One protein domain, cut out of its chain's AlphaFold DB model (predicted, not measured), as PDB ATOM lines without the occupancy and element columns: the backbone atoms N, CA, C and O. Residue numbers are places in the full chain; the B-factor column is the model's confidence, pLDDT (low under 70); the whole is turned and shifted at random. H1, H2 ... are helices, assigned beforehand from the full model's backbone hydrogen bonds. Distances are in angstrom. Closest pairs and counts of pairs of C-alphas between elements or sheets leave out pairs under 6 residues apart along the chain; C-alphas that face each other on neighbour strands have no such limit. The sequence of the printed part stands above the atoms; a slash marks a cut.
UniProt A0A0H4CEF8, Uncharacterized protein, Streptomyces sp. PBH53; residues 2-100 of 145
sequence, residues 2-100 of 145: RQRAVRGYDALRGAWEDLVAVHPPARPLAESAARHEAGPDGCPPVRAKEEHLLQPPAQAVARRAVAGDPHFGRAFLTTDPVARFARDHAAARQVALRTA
ATOM      1  N   ARG A   2      -8.609 -41.864  -3.859       82.31
ATOM      2  CA  ARG A   2      -9.704 -42.207  -4.798       82.31
ATOM      3  C   ARG A   2     -10.389 -43.559  -4.513       82.31
ATOM      4  O   ARG A   2     -11.606 -43.616  -4.367       82.31
ATOM      5  N   GLN A   3      -9.620 -44.634  -4.310       84.69
ATOM      6  CA  GLN A   3     -10.183 -45.947  -3.944       84.69
ATOM      7  C   GLN A   3     -10.898 -45.955  -2.582       84.69
ATOM      8  O   GLN A   3     -11.896 -46.648  -2.421       84.69
ATOM      9  N   ARG A   4     -10.406 -45.189  -1.596       84.00
ATOM     10  CA  ARG A   4     -11.056 -45.057  -0.281       84.00
ATOM     11  C   ARG A   4     -12.400 -44.339  -0.416       84.00
ATOM     12  O   ARG A   4     -13.367 -44.809   0.167       84.00
ATOM     13  N   ALA A   5     -12.467 -43.270  -1.212       85.94
ATOM     14  CA  ALA A   5     -13.710 -42.546  -1.481       85.94
ATOM     15  C   ALA A   5     -14.754 -43.440  -2.165       85.94
ATOM     16  O   ALA A   5     -15.905 -43.483  -1.738       85.94
ATOM     17  N   VAL A   6     -14.333 -44.220  -3.166       90.81
ATOM     18  CA  VAL A   6     -15.196 -45.199  -3.837       90.81
ATOM     19  C   VAL A   6     -15.692 -46.273  -2.867       90.81
ATOM     20  O   VAL A   6     -16.894 -46.495  -2.788       90.81
ATOM     21  N   ARG A   7     -14.804 -46.884  -2.070       91.38
ATOM     22  CA  ARG A   7     -15.204 -47.874  -1.052       91.38
ATOM     23  C   ARG A   7     -16.167 -47.291  -0.017       91.38
ATOM     24  O   ARG A   7     -17.116 -47.960   0.371       91.38
ATOM     25  N   GLY A   8     -15.943 -46.049   0.413       90.75
ATOM     26  CA  GLY A   8     -16.844 -45.343   1.325       90.75
ATOM     27  C   GLY A   8     -18.224 -45.106   0.710       90.75
ATOM     28  O   GLY A   8     -19.235 -45.312   1.376       90.75
ATOM     29  N   TYR A   9     -18.276 -44.732  -0.571       91.81
ATOM     30  CA  TYR A   9     -19.530 -44.593  -1.304       91.81
ATOM     31  C   TYR A   9     -20.260 -45.934  -1.474       91.81
ATOM     32  O   TYR A   9     -21.461 -45.995  -1.222       91.81
ATOM     33  N   ASP A  10     -19.550 -47.004  -1.834       94.94
ATOM     34  CA  ASP A  10     -20.134 -48.340  -1.992       94.94
ATOM     35  C   ASP A  10     -20.676 -48.871  -0.645       94.94
ATOM     36  O   ASP A  10     -21.785 -49.399  -0.592       94.94
ATOM     37  N   ALA A  11     -19.972 -48.639   0.471       95.38
ATOM     38  CA  ALA A  11     -20.461 -48.981   1.811       95.38
ATOM     39  C   ALA A  11     -21.705 -48.169   2.213       95.38
ATOM     40  O   ALA A  11     -22.668 -48.721   2.741       95.38
ATOM     41  N   LEU A  12     -21.711 -46.861   1.935       95.12
ATOM     42  CA  LEU A  12     -22.878 -46.000   2.139       95.12
ATOM     43  C   LEU A  12     -24.081 -46.472   1.305       95.12
ATOM     44  O   LEU A  12     -25.216 -46.441   1.779       95.12
ATOM     45  N   ARG A  13     -23.840 -46.901   0.062       94.69
ATOM     46  CA  ARG A  13     -24.868 -47.443  -0.829       94.69
ATOM     47  C   ARG A  13     -25.448 -48.748  -0.285       94.69
ATOM     48  O   ARG A  13     -26.667 -48.850  -0.217       94.69
ATOM     49  N   GLY A  14     -24.603 -49.679   0.156       96.31
ATOM     50  CA  GLY A  14     -25.052 -50.925   0.785       96.31
ATOM     51  C   GLY A  14     -25.910 -50.668   2.027       96.31
ATOM     52  O   GLY A  14     -27.012 -51.190   2.136       96.31
ATOM     53  N   ALA A  15     -25.484 -49.750   2.903       96.62
ATOM     54  CA  ALA A  15     -26.265 -49.373   4.083       96.62
ATOM     55  C   ALA A  15     -27.642 -48.773   3.735       96.62
ATOM     56  O   ALA A  15     -28.606 -48.953   4.483       96.62
ATOM     57  N   TRP A  16     -27.745 -48.047   2.616       96.19
ATOM     58  CA  TRP A  16     -29.026 -47.570   2.095       96.19
ATOM     59  C   TRP A  16     -29.898 -48.716   1.581       96.19
ATOM     60  O   TRP A  16     -31.083 -48.750   1.904       96.19
ATOM     61  N   GLU A  17     -29.328 -49.646   0.816       95.94
ATOM     62  CA  GLU A  17     -30.035 -50.811   0.271       95.94
ATOM     63  C   GLU A  17     -30.605 -51.699   1.385       95.94
ATOM     64  O   GLU A  17     -31.794 -52.023   1.359       95.94
ATOM     65  N   ASP A  18     -29.813 -51.973   2.423       96.69
ATOM     66  CA  ASP A  18     -30.255 -52.707   3.614       96.69
ATOM     67  C   ASP A  18     -31.397 -51.987   4.346       96.69
ATOM     68  O   ASP A  18     -32.351 -52.609   4.820       96.69
ATOM     69  N   LEU A  19     -31.318 -50.656   4.441       96.25
ATOM     70  CA  LEU A  19     -32.333 -49.838   5.099       96.25
ATOM     71  C   LEU A  19     -33.655 -49.847   4.326       96.25
ATOM     72  O   LEU A  19     -34.714 -49.981   4.937       96.25
ATOM     73  N   VAL A  20     -33.627 -49.703   2.999       96.06
ATOM     74  CA  VAL A  20     -34.866 -49.683   2.203       96.06
ATOM     75  C   VAL A  20     -35.474 -51.068   2.017       96.06
ATOM     76  O   VAL A  20     -36.681 -51.153   1.816       96.06
ATOM     77  N   ALA A  21     -34.698 -52.148   2.150       96.38
ATOM     78  CA  ALA A  21     -35.212 -53.517   2.065       96.38
ATOM     79  C   ALA A  21     -36.283 -53.835   3.129       96.38
ATOM     80  O   ALA A  21     -37.141 -54.688   2.905       96.38
ATOM     81  N   VAL A  22     -36.260 -53.141   4.274       96.19
ATOM     82  CA  VAL A  22     -37.207 -53.337   5.389       96.19
ATOM     83  C   VAL A  22     -38.292 -52.258   5.474       96.19
ATOM     84  O   VAL A  22     -39.081 -52.235   6.422       96.19
ATOM     85  N   HIS A  23     -38.348 -51.346   4.504       93.56
ATOM     86  CA  HIS A  23     -39.293 -50.237   4.489       93.56
ATOM     87  C   HIS A  23     -40.103 -50.197   3.187       93.56
ATOM     88  O   HIS A  23     -39.622 -50.622   2.139       93.56
ATOM     89  N   PRO A  24     -41.337 -49.658   3.214       93.06
ATOM     90  CA  PRO A  24     -42.068 -49.374   1.988       93.06
ATOM     91  C   PRO A  24     -41.267 -48.450   1.051       93.06
ATOM     92  O   PRO A  24     -40.514 -47.599   1.542       93.06
ATOM     93  N   PRO A  25     -41.458 -48.559  -0.278       90.75
ATOM     94  CA  PRO A  25     -40.800 -47.685  -1.241       90.75
ATOM     95  C   PRO A  25     -41.042 -46.205  -0.935       90.75
ATOM     96  O   PRO A  25     -42.179 -45.788  -0.706       90.75
ATOM     97  N   ALA A  26     -39.972 -45.411  -0.978       93.38
ATOM     98  CA  ALA A  26     -40.024 -43.963  -0.827       93.38
ATOM     99  C   ALA A  26     -39.782 -43.251  -2.161       93.38
ATOM    100  O   ALA A  26     -39.164 -43.796  -3.074       93.38
ATOM    101  N   ARG A  27     -40.256 -42.009  -2.253       91.81
ATOM    102  CA  ARG A  27     -40.138 -41.134  -3.420       91.81
ATOM    103  C   ARG A  27     -39.332 -39.871  -3.094       91.81
ATOM    104  O   ARG A  27     -39.448 -39.351  -1.976       91.81
ATOM    105  N   PRO A  28     -38.529 -39.361  -4.041       93.88
ATOM    106  CA  PRO A  28     -37.823 -38.093  -3.886       93.88
ATOM    107  C   PRO A  28     -38.769 -36.925  -3.589       93.88
ATOM    108  O   PRO A  28     -39.888 -36.875  -4.099       93.88
ATOM    109  N   LEU A  29     -38.294 -35.934  -2.832       90.62
ATOM    110  CA  LEU A  29     -39.027 -34.706  -2.520       90.62
ATOM    111  C   LEU A  29     -39.496 -33.981  -3.785       90.62
ATOM    112  O   LEU A  29     -40.613 -33.478  -3.818       90.62
ATOM    113  N   ALA A  30     -38.666 -33.954  -4.830       89.75
ATOM    114  CA  ALA A  30     -39.013 -33.331  -6.106       89.75
ATOM    115  C   ALA A  30     -40.237 -33.990  -6.765       89.75
ATOM    116  O   ALA A  30     -41.060 -33.305  -7.362       89.75
ATOM    117  N   GLU A  31     -40.391 -35.309  -6.621       88.44
ATOM    118  CA  GLU A  31     -41.555 -36.022  -7.146       88.44
ATOM    119  C   GLU A  31     -42.809 -35.730  -6.312       88.44
ATOM    120  O   GLU A  31     -43.891 -35.527  -6.867       88.44
ATOM    121  N   SER A  32     -42.668 -35.659  -4.983       84.25
ATOM    122  CA  SER A  32     -43.750 -35.201  -4.107       84.25
ATOM    123  C   SER A  32     -44.184 -33.780  -4.474       84.25
ATOM    124  O   SER A  32     -45.374 -33.535  -4.640       84.25
ATOM    125  N   ALA A  33     -43.234 -32.862  -4.673       86.75
ATOM    126  CA  ALA A  33     -43.509 -31.479  -5.056       86.75
ATOM    127  C   ALA A  33     -44.250 -31.395  -6.400       86.75
ATOM    128  O   ALA A  33     -45.316 -30.789  -6.464       86.75
ATOM    129  N   ALA A  34     -43.762 -32.093  -7.430       86.31
ATOM    130  CA  ALA A  34     -44.386 -32.109  -8.752       86.31
ATOM    131  C   ALA A  34     -45.840 -32.617  -8.722       86.31
ATOM    132  O   ALA A  34     -46.700 -32.101  -9.432       86.31
ATOM    133  N   ARG A  35     -46.148 -33.615  -7.881       80.19
ATOM    134  CA  ARG A  35     -47.522 -34.121  -7.727       80.19
ATOM    135  C   ARG A  35     -48.451 -33.090  -7.095       80.19
ATOM    136  O   ARG A  35     -49.600 -32.979  -7.511       80.19
ATOM    137  N   HIS A  36     -47.961 -32.373  -6.088       78.56
ATOM    138  CA  HIS A  36     -48.729 -31.336  -5.400       78.56
ATOM    139  C   HIS A  36     -48.980 -30.120  -6.295       78.56
ATOM    140  O   HIS A  36     -50.079 -29.572  -6.263       78.56
ATOM    141  N   GLU A  37     -48.013 -29.762  -7.143       77.94
ATOM    142  CA  GLU A  37     -48.164 -28.723  -8.174       77.94
ATOM    143  C   GLU A  37     -49.159 -29.119  -9.275       77.94
ATOM    144  O   GLU A  37     -49.906 -28.274  -9.760       77.94
ATOM    145  N   ALA A  38     -49.204 -30.400  -9.656       76.25
ATOM    146  CA  ALA A  38     -50.121 -30.914 -10.675       76.25
ATOM    147  C   ALA A  38     -51.541 -31.223 -10.152       76.25
ATOM    148  O   ALA A  38     -52.422 -31.579 -10.938       76.25
ATOM    149  N   GLY A  39     -51.769 -31.141  -8.837       73.25
ATOM    150  CA  GLY A  39     -53.063 -31.426  -8.218       73.25
ATOM    151  C   GLY A  39     -54.098 -30.324  -8.491       73.25
ATOM    152  O   GLY A  39     -53.738 -29.148  -8.485       73.25
ATOM    153  N   PRO A  40     -55.390 -30.668  -8.674       62.19
ATOM    154  CA  PRO A  40     -56.442 -29.697  -9.007       62.19
ATOM    155  C   PRO A  40     -56.633 -28.606  -7.942       62.19
ATOM    156  O   PRO A  40     -57.096 -27.517  -8.265       62.19
ATOM    157  N   ASP A  41     -56.219 -28.880  -6.702       66.94
ATOM    158  CA  ASP A  41     -56.386 -27.984  -5.556       66.94
ATOM    159  C   ASP A  41     -55.113 -27.195  -5.196       66.94
ATOM    160  O   ASP A  41     -55.132 -26.451  -4.218       66.94
ATOM    161  N   GLY A  42     -54.011 -27.355  -5.949       59.34
ATOM    162  CA  GLY A  42     -52.742 -26.652  -5.717       59.34
ATOM    163  C   GLY A  42     -52.262 -26.768  -4.268       59.34
ATOM    164  O   GLY A  42     -52.374 -25.827  -3.481       59.34
ATOM    165  N   CYS A  43     -51.748 -27.933  -3.871       62.12
ATOM    166  CA  CYS A  43     -51.357 -28.119  -2.475       62.12
ATOM    167  C   CYS A  43     -50.097 -27.289  -2.140       62.12
ATOM    168  O   CYS A  43     -49.163 -27.241  -2.945       62.12
ATOM    169  N   PRO A  44     -50.007 -26.662  -0.950       72.62
ATOM    170  CA  PRO A  44     -48.851 -25.849  -0.585       72.62
ATOM    171  C   PRO A  44     -47.535 -26.653  -0.587       72.62
ATOM    172  O   PRO A  44     -47.509 -27.756  -0.038       72.62
ATOM    173  N   PRO A  45     -46.399 -26.091  -1.050       71.94
ATOM    174  CA  PRO A  45     -45.088 -26.760  -1.032       71.94
ATOM    175  C   PRO A  45     -44.654 -27.304   0.342       71.94
ATOM    176  O   PRO A  45     -43.902 -28.275   0.435       71.94
ATOM    177  N   VAL A  46     -45.155 -26.703   1.428       81.19
ATOM    178  CA  VAL A  46     -44.956 -27.182   2.805       81.19
ATOM    179  C   VAL A  46     -45.505 -28.599   2.998       81.19
ATOM    180  O   VAL A  46     -44.810 -29.428   3.583       81.19
ATOM    181  N   ARG A  47     -46.679 -28.917   2.439       83.69
ATOM    182  CA  ARG A  47     -47.294 -30.253   2.522       83.69
ATOM    183  C   ARG A  47     -46.441 -31.310   1.823       83.69
ATOM    184  O   ARG A  47     -46.222 -32.378   2.381       83.69
ATOM    185  N   ALA A  48     -45.880 -30.986   0.654       85.94
ATOM    186  CA  ALA A  48     -44.979 -31.884  -0.072       85.94
ATOM    187  C   ALA A  48     -43.730 -32.242   0.753       85.94
ATOM    188  O   ALA A  48     -43.294 -33.396   0.773       85.94
ATOM    189  N   LYS A  49     -43.169 -31.253   1.461       87.88
ATOM    190  CA  LYS A  49     -42.028 -31.457   2.357       87.88
ATOM    191  C   LYS A  49     -42.406 -32.280   3.586       87.88
ATOM    192  O   LYS A  49     -41.671 -33.200   3.929       87.88
ATOM    193  N   GLU A  50     -43.523 -31.971   4.237       89.81
ATOM    194  CA  GLU A  50     -44.019 -32.727   5.393       89.81
ATOM    195  C   GLU A  50     -44.254 -34.197   5.038       89.81
ATOM    196  O   GLU A  50     -43.718 -35.080   5.702       89.81
ATOM    197  N   GLU A  51     -44.960 -34.468   3.940       88.31
ATOM    198  CA  GLU A  51     -45.190 -35.830   3.454       88.31
ATOM    199  C   GLU A  51     -43.885 -36.555   3.131       88.31
ATOM    200  O   GLU A  51     -43.709 -37.712   3.512       88.31
ATOM    201  N   HIS A  52     -42.942 -35.876   2.472       91.38
ATOM    202  CA  HIS A  52     -41.639 -36.458   2.179       91.38
ATOM    203  C   HIS A  52     -40.882 -36.843   3.460       91.38
ATOM    204  O   HIS A  52     -40.335 -37.943   3.537       91.38
ATOM    205  N   LEU A  53     -40.883 -35.971   4.474       92.38
ATOM    206  CA  LEU A  53     -40.228 -36.211   5.764       92.38
ATOM    207  C   LEU A  53     -40.923 -37.296   6.602       92.38
ATOM    208  O   LEU A  53     -40.300 -37.880   7.489       92.38
ATOM    209  N   LEU A  54     -42.197 -37.588   6.333       93.88
ATOM    210  CA  LEU A  54     -42.934 -38.681   6.968       93.88
ATOM    211  C   LEU A  54     -42.623 -40.055   6.362       93.88
ATOM    212  O   LEU A  54     -43.016 -41.073   6.933       93.88
ATOM    213  N   GLN A  55     -41.893 -40.117   5.245       94.44
ATOM    214  CA  GLN A  55     -41.542 -41.392   4.627       94.44
ATOM    215  C   GLN A  55     -40.586 -42.196   5.526       94.44
ATOM    216  O   GLN A  55     -39.566 -41.653   5.968       94.44
ATOM    217  N   PRO A  56     -40.847 -43.499   5.766       96.56
ATOM    218  CA  PRO A  56     -40.053 -44.295   6.702       96.56
ATOM    219  C   PRO A  56     -38.540 -44.297   6.417       96.56
ATOM    220  O   PRO A  56     -37.780 -44.084   7.364       96.56
ATOM    221  N   PRO A  57     -38.065 -44.422   5.157       95.56
ATOM    222  CA  PRO A  57     -36.633 -44.340   4.868       95.56
ATOM    223  C   PRO A  57     -35.998 -42.990   5.233       95.56
ATOM    224  O   PRO A  57     -34.888 -42.960   5.762       95.56
ATOM    225  N   ALA A  58     -36.703 -41.873   5.011       94.56
ATOM    226  CA  ALA A  58     -36.208 -40.540   5.360       94.56
ATOM    227  C   ALA A  58     -36.071 -40.379   6.884       94.56
ATOM    228  O   ALA A  58     -35.041 -39.914   7.375       94.56
ATOM    229  N   GLN A  59     -37.065 -40.847   7.648       95.69
ATOM    230  CA  GLN A  59     -37.008 -40.836   9.113       95.69
ATOM    231  C   GLN A  59     -35.917 -41.755   9.669       95.69
ATOM    232  O   GLN A  59     -35.225 -41.384  10.617       95.69
ATOM    233  N   ALA A  60     -35.754 -42.949   9.095       96.44
ATOM    234  CA  ALA A  60     -34.747 -43.910   9.528       96.44
ATOM    235  C   ALA A  60     -33.327 -43.357   9.338       96.44
ATOM    236  O   ALA A  60     -32.520 -43.411  10.270       96.44
ATOM    237  N   VAL A  61     -33.047 -42.750   8.179       95.94
ATOM    238  CA  VAL A  61     -31.770 -42.074   7.918       95.94
ATOM    239  C   VAL A  61     -31.553 -40.910   8.888       95.94
ATOM    240  O   VAL A  61     -30.479 -40.813   9.477       95.94
ATOM    241  N   ALA A  62     -32.560 -40.062   9.117       95.25
ATOM    242  CA  ALA A  62     -32.435 -38.935  10.043       95.25
ATOM    243  C   ALA A  62     -32.119 -39.391  11.480       95.25
ATOM    244  O   ALA A  62     -31.236 -38.831  12.128       95.25
ATOM    245  N   ARG A  63     -32.785 -40.447  11.970       95.94
ATOM    246  CA  ARG A  63     -32.515 -41.027  13.299       95.94
ATOM    247  C   ARG A  63     -31.091 -41.569  13.404       95.94
ATOM    248  O   ARG A  63     -30.409 -41.281  14.383       95.94
ATOM    249  N   ARG A  64     -30.634 -42.309  12.390       95.75
ATOM    250  CA  ARG A  64     -29.258 -42.822  12.311       95.75
ATOM    251  C   ARG A  64     -28.233 -41.685  12.291       95.75
ATOM    252  O   ARG A  64     -27.264 -41.729  13.043       95.75
ATOM    253  N   ALA A  65     -28.504 -40.617  11.545       94.69
ATOM    254  CA  ALA A  65     -27.635 -39.444  11.495       94.69
ATOM    255  C   ALA A  65     -27.520 -38.697  12.825       94.69
ATOM    256  O   ALA A  65     -26.432 -38.253  13.190       94.69
ATOM    257  N   VAL A  66     -28.615 -38.586  13.581       94.88
ATOM    258  CA  VAL A  66     -28.579 -38.028  14.941       94.88
ATOM    259  C   VAL A  66     -27.818 -38.947  15.900       94.88
ATOM    260  O   VAL A  66     -27.081 -38.454  16.749       94.88
ATOM    261  N   ALA A  67     -27.951 -40.266  15.740       94.88
ATOM    262  CA  ALA A  67     -27.276 -41.265  16.568       94.88
ATOM    263  C   ALA A  67     -25.772 -41.432  16.263       94.88
ATOM    264  O   ALA A  67     -25.100 -42.185  16.963       94.88
ATOM    265  N   GLY A  68     -25.237 -40.746  15.248       91.12
ATOM    266  CA  GLY A  68     -23.827 -40.858  14.865       91.12
ATOM    267  C   GLY A  68     -23.508 -42.115  14.054       91.12
ATOM    268  O   GLY A  68     -22.412 -42.656  14.178       91.12
ATOM    269  N   ASP A  69     -24.458 -42.591  13.245       94.25
ATOM    270  CA  ASP A  69     -24.245 -43.712  12.328       94.25
ATOM    271  C   ASP A  69     -23.025 -43.467  11.412       94.25
ATOM    272  O   ASP A  69     -22.863 -42.364  10.874       94.25
ATOM    273  N   PRO A  70     -22.156 -44.478  11.219       90.44
ATOM    274  CA  PRO A  70     -20.916 -44.321  10.461       90.44
ATOM    275  C   PRO A  70     -21.127 -44.114   8.952       90.44
ATOM    276  O   PRO A  70     -20.208 -43.668   8.265       90.44
ATOM    277  N   HIS A  71     -22.309 -44.428   8.421       93.00
ATOM    278  CA  HIS A  71     -22.663 -44.242   7.014       93.00
ATOM    279  C   HIS A  71     -23.500 -42.970   6.824       93.00
ATOM    280  O   HIS A  71     -23.200 -42.132   5.969       93.00
ATOM    281  N   PHE A  72     -24.542 -42.793   7.632       94.19
ATOM    282  CA  PHE A  72     -25.470 -41.674   7.516       94.19
ATOM    283  C   PHE A  72     -25.023 -40.498   8.381       94.19
ATOM    284  O   PHE A  72     -25.458 -40.347   9.512       94.19
ATOM    285  N   GLY A  73     -24.175 -39.622   7.843       90.25
ATOM    286  CA  GLY A  73     -23.753 -38.406   8.550       90.25
ATOM    287  C   GLY A  73     -24.827 -37.307   8.632       90.25
ATOM    288  O   GLY A  73     -25.850 -37.333   7.946       90.25
ATOM    289  N   ARG A  74     -24.539 -36.249   9.406       91.06
ATOM    290  CA  ARG A  74     -25.425 -35.077   9.605       91.06
ATOM    291  C   ARG A  74     -25.856 -34.362   8.319       91.06
ATOM    292  O   ARG A  74     -26.891 -33.704   8.323       91.06
ATOM    293  N   ALA A  75     -25.115 -34.506   7.220       88.94
ATOM    294  CA  ALA A  75     -25.513 -33.965   5.917       88.94
ATOM    295  C   ALA A  75     -26.887 -34.490   5.447       88.94
ATOM    296  O   ALA A  75     -27.592 -33.806   4.710       88.94
ATOM    297  N   PHE A  76     -27.308 -35.673   5.903       91.44
ATOM    298  CA  PHE A  76     -28.634 -36.223   5.611       91.44
ATOM    299  C   PHE A  76     -29.786 -35.566   6.386       91.44
ATOM    300  O   PHE A  76     -30.943 -35.855   6.108       91.44
ATOM    301  N   LEU A  77     -29.501 -34.654   7.321       90.69
ATOM    302  CA  LEU A  77     -30.532 -33.841   7.977       90.69
ATOM    303  C   LEU A  77     -31.018 -32.690   7.087       90.69
ATOM    304  O   LEU A  77     -32.089 -32.136   7.319       90.69
ATOM    305  N   THR A  78     -30.230 -32.319   6.076       90.12
ATOM    306  CA  THR A  78     -30.516 -31.199   5.169       90.12
ATOM    307  C   THR A  78     -30.578 -31.614   3.700       90.12
ATOM    308  O   THR A  78     -30.925 -30.795   2.853       90.12
ATOM    309  N   THR A  79     -30.270 -32.874   3.383       90.06
ATOM    310  CA  THR A  79     -30.324 -33.422   2.022       90.06
ATOM    311  C   THR A  79     -31.382 -34.510   1.920       90.06
ATOM    312  O   THR A  79     -31.628 -35.222   2.885       90.06
ATOM    313  N   ASP A  80     -32.002 -34.649   0.747       93.50
ATOM    314  CA  ASP A  80     -32.954 -35.728   0.475       93.50
ATOM    315  C   ASP A  80     -32.189 -37.049   0.226       93.50
ATOM    316  O   ASP A  80     -31.535 -37.186  -0.822       93.50
ATOM    317  N   PRO A  81     -32.240 -38.030   1.153       93.69
ATOM    318  CA  PRO A  81     -31.563 -39.308   0.963       93.69
ATOM    319  C   PRO A  81     -32.168 -40.107  -0.195       93.69
ATOM    320  O   PRO A  81     -31.430 -40.731  -0.954       93.69
ATOM    321  N   VAL A  82     -33.487 -40.042  -0.387       94.50
ATOM    322  CA  VAL A  82     -34.179 -40.778  -1.449       94.50
ATOM    323  C   VAL A  82     -33.710 -40.274  -2.812       94.50
ATOM    324  O   VAL A  82     -33.308 -41.068  -3.661       94.50
ATOM    325  N   ALA A  83     -33.653 -38.953  -3.007       94.12
ATOM    326  CA  ALA A  83     -33.115 -38.360  -4.232       94.12
ATOM    327  C   ALA A  83     -31.622 -38.656  -4.424       94.12
ATOM    328  O   ALA A  83     -31.167 -38.862  -5.552       94.12
ATOM    329  N   ARG A  84     -30.834 -38.677  -3.340       91.25
ATOM    330  CA  ARG A  84     -29.399 -38.987  -3.408       91.25
ATOM    331  C   ARG A  84     -29.158 -40.381  -3.983       91.25
ATOM    332  O   ARG A  84     -28.273 -40.535  -4.826       91.25
ATOM    333  N   PHE A  85     -29.923 -41.371  -3.530       92.69
ATOM    334  CA  PHE A  85     -29.744 -42.770  -3.923       92.69
ATOM    335  C   PHE A  85     -30.607 -43.202  -5.117       92.69
ATOM    336  O   PHE A  85     -30.364 -44.271  -5.670       92.69
ATOM    337  N   ALA A  86     -31.536 -42.372  -5.593       89.69
ATOM    338  CA  ALA A  86     -32.216 -42.594  -6.873       89.69
ATOM    339  C   ALA A  86     -31.295 -42.404  -8.100       89.69
ATOM    340  O   ALA A  86     -31.661 -42.773  -9.213       89.69
ATOM    341  N   ARG A  87     -30.105 -41.815  -7.918       82.19
ATOM    342  CA  ARG A  87     -29.120 -41.601  -8.991       82.19
ATOM    343  C   ARG A  87     -28.521 -42.919  -9.485       82.19
ATOM    344  O   ARG A  87     -28.356 -43.856  -8.705       82.19
ATOM    345  N   ASP A  88     -28.114 -42.932 -10.755       88.75
ATOM    346  CA  ASP A  88     -27.357 -44.041 -11.341       88.75
ATOM    347  C   ASP A  88     -26.087 -44.339 -10.527       88.75
ATOM    348  O   ASP A  88     -25.297 -43.439 -10.212       88.75
ATOM    349  N   HIS A  89     -25.910 -45.613 -10.166       88.25
ATOM    350  CA  HIS A  89     -24.844 -46.049  -9.264       88.25
ATOM    351  C   HIS A  89     -23.462 -45.863  -9.892       88.25
ATOM    352  O   HIS A  89     -22.558 -45.345  -9.234       88.25
ATOM    353  N   ALA A  90     -23.298 -46.202 -11.174       89.38
ATOM    354  CA  ALA A  90     -22.023 -46.063 -11.868       89.38
ATOM    355  C   ALA A  90     -21.619 -44.586 -11.999       89.38
ATOM    356  O   ALA A  90     -20.484 -44.222 -11.684       89.38
ATOM    357  N   ALA A  91     -22.558 -43.716 -12.374       87.81
ATOM    358  CA  ALA A  91     -22.347 -42.278 -12.459       87.81
ATOM    359  C   ALA A  91     -22.003 -41.672 -11.091       87.81
ATOM    360  O   ALA A  91     -21.069 -40.876 -10.977       87.81
ATOM    361  N   ALA A  92     -22.704 -42.070 -10.028       87.06
ATOM    362  CA  ALA A  92     -22.428 -41.595  -8.677       87.06
ATOM    363  C   ALA A  92     -21.070 -42.086  -8.146       87.06
ATOM    364  O   ALA A  92     -20.350 -41.318  -7.502       87.06
ATOM    365  N   ARG A  93     -20.662 -43.312  -8.489       91.25
ATOM    366  CA  ARG A  93     -19.326 -43.844  -8.186       91.25
ATOM    367  C   ARG A  93     -18.227 -43.070  -8.917       91.25
ATOM    368  O   ARG A  93     -17.202 -42.756  -8.317       91.25
ATOM    369  N   GLN A  94     -18.456 -42.686 -10.175       88.19
ATOM    370  CA  GLN A  94     -17.546 -41.808 -10.924       88.19
ATOM    371  C   GLN A  94     -17.459 -40.404 -10.317       88.19
ATOM    372  O   GLN A  94     -16.382 -39.813 -10.271       88.19
ATOM    373  N   VAL A  95     -18.569 -39.858  -9.811       85.62
ATOM    374  CA  VAL A  95     -18.539 -38.600  -9.050       85.62
ATOM    375  C   VAL A  95     -17.699 -38.766  -7.786       85.62
ATOM    376  O   VAL A  95     -16.790 -37.972  -7.587       85.62
ATOM    377  N   ALA A  96     -17.921 -39.818  -6.991       86.00
ATOM    378  CA  ALA A  96     -17.138 -40.074  -5.780       86.00
ATOM    379  C   ALA A  96     -15.632 -40.202  -6.065       86.00
ATOM    380  O   ALA A  96     -14.815 -39.718  -5.283       86.00
ATOM    381  N   LEU A  97     -15.261 -40.810  -7.197       86.50
ATOM    382  CA  LEU A  97     -13.874 -40.906  -7.645       86.50
ATOM    383  C   LEU A  97     -13.289 -39.533  -7.998       86.50
ATOM    384  O   LEU A  97     -12.199 -39.209  -7.528       86.50
ATOM    385  N   ARG A  98     -14.018 -38.723  -8.777       82.06
ATOM    386  CA  ARG A  98     -13.581 -37.379  -9.195       82.06
ATOM    387  C   ARG A  98     -13.521 -36.382  -8.040       82.06
ATOM    388  O   ARG A  98     -12.655 -35.522  -8.016       82.06
ATOM    389  N   THR A  99     -14.416 -36.490  -7.062       78.12
ATOM    390  CA  THR A  99     -14.471 -35.558  -5.924       78.12
ATOM    391  C   THR A  99     -13.679 -36.035  -4.710       78.12
ATOM    392  O   THR A  99     -13.699 -35.367  -3.682       78.12
ATOM    393  N   ALA A 100     -12.997 -37.183  -4.796       79.06
ATOM    394  CA  ALA A 100     -12.278 -37.794  -3.675       79.06
ATOM    395  C   ALA A 100     -11.223 -36.874  -3.044       79.06
ATOM    396  O   ALA A 100     -10.855 -37.069  -1.890       79.06
TER     397      ALA A 100
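Overview. This is residues 2 to 100 of the 145 residues of an uncharacterized protein of Streptomyces sp. PBH53 (UniProt A0A0H4CEF8). An elongated body of helices is drawn out between two helical pairs: at one end the long helix H1 with H7 folded back beside its first half, at the other the hairpin of H2 and H3, with the short helix H6 in the middle between them. H4 packs on one side of H6, and H5 packs on H4. The printed part has 99 residues with seven named helices, H1 to H7 in that order along the chain, and no named strand; its class is all helix. It is only just compact, close to loose, with a radius of gyration of the C-alphas of 14.9 A, and it spans 50 by 28 by 22 A.

Arrangement. H1, residues 2 to 21, touches H7, residues 89 to 100, with its residues 2 to 10 alone. The closest C-alphas, those of Arg 2 and Leu 97, are 5.2 A apart, and the helices run opposite ways at a steep tilt of 40 degrees. H2, residues 29 to 37, is apart from H1 and forms a helical hairpin with H3, residues 45 to 53. They touch closest at the C-alphas of Ala 33 and Ala 48, 5.2 A apart, and run opposite ways at a steep tilt of 39 degrees. H4, residues 56 to 66, is the hub, touching three helices. It only just touches H1, with 3 pairs of C-alphas within 8 A, the closest Val 20 and Pro 57 at 6.2 A; H1 takes part with residues 19 to 20 alone, at a steep tilt of 50 degrees, opposite ways. H4 touches H5, residues 74 to 77, where the C-alphas of Ala 65 and Arg 74 are closest at 5.2 A. It also touches H6, residues 81 to 85, where those of Ala 58 and Pro 81 are closest at 6.5 A. H6 only just touches H2, with 3 pairs of C-alphas within 8 A, the closest Leu 29 and Ala 83 at 7.2 A. The helix packing is mostly crossed. Every backbone O i to N i+4 pair is within hydrogen-bond range in H1, H2, H3, H4, H6 and H7; H5 is too short for such a pair.

Along the chain. H1 begins at C-alpha 2, (-9.704, -42.207, -4.798), and is 28.7 A long. H2 measures 12.3 A, H3 12.6 A and H4 15.5 A. H5 has 4 residues, and H6, with 5, begins at C-alpha 81, (-31.563, -39.308, 0.963). H7, 16.0 A long, ends at C-alpha 100, (-12.278, -37.794, -3.675).

Size, cuts and confidence. The C-alphas of Gln 3 and Asp 41 are farthest apart, 49.6 A. The printed part has no cut and no long link. Mean pLDDT of the printed part is 88.8; residues 40 to 43, between H2 and H3, are under 70.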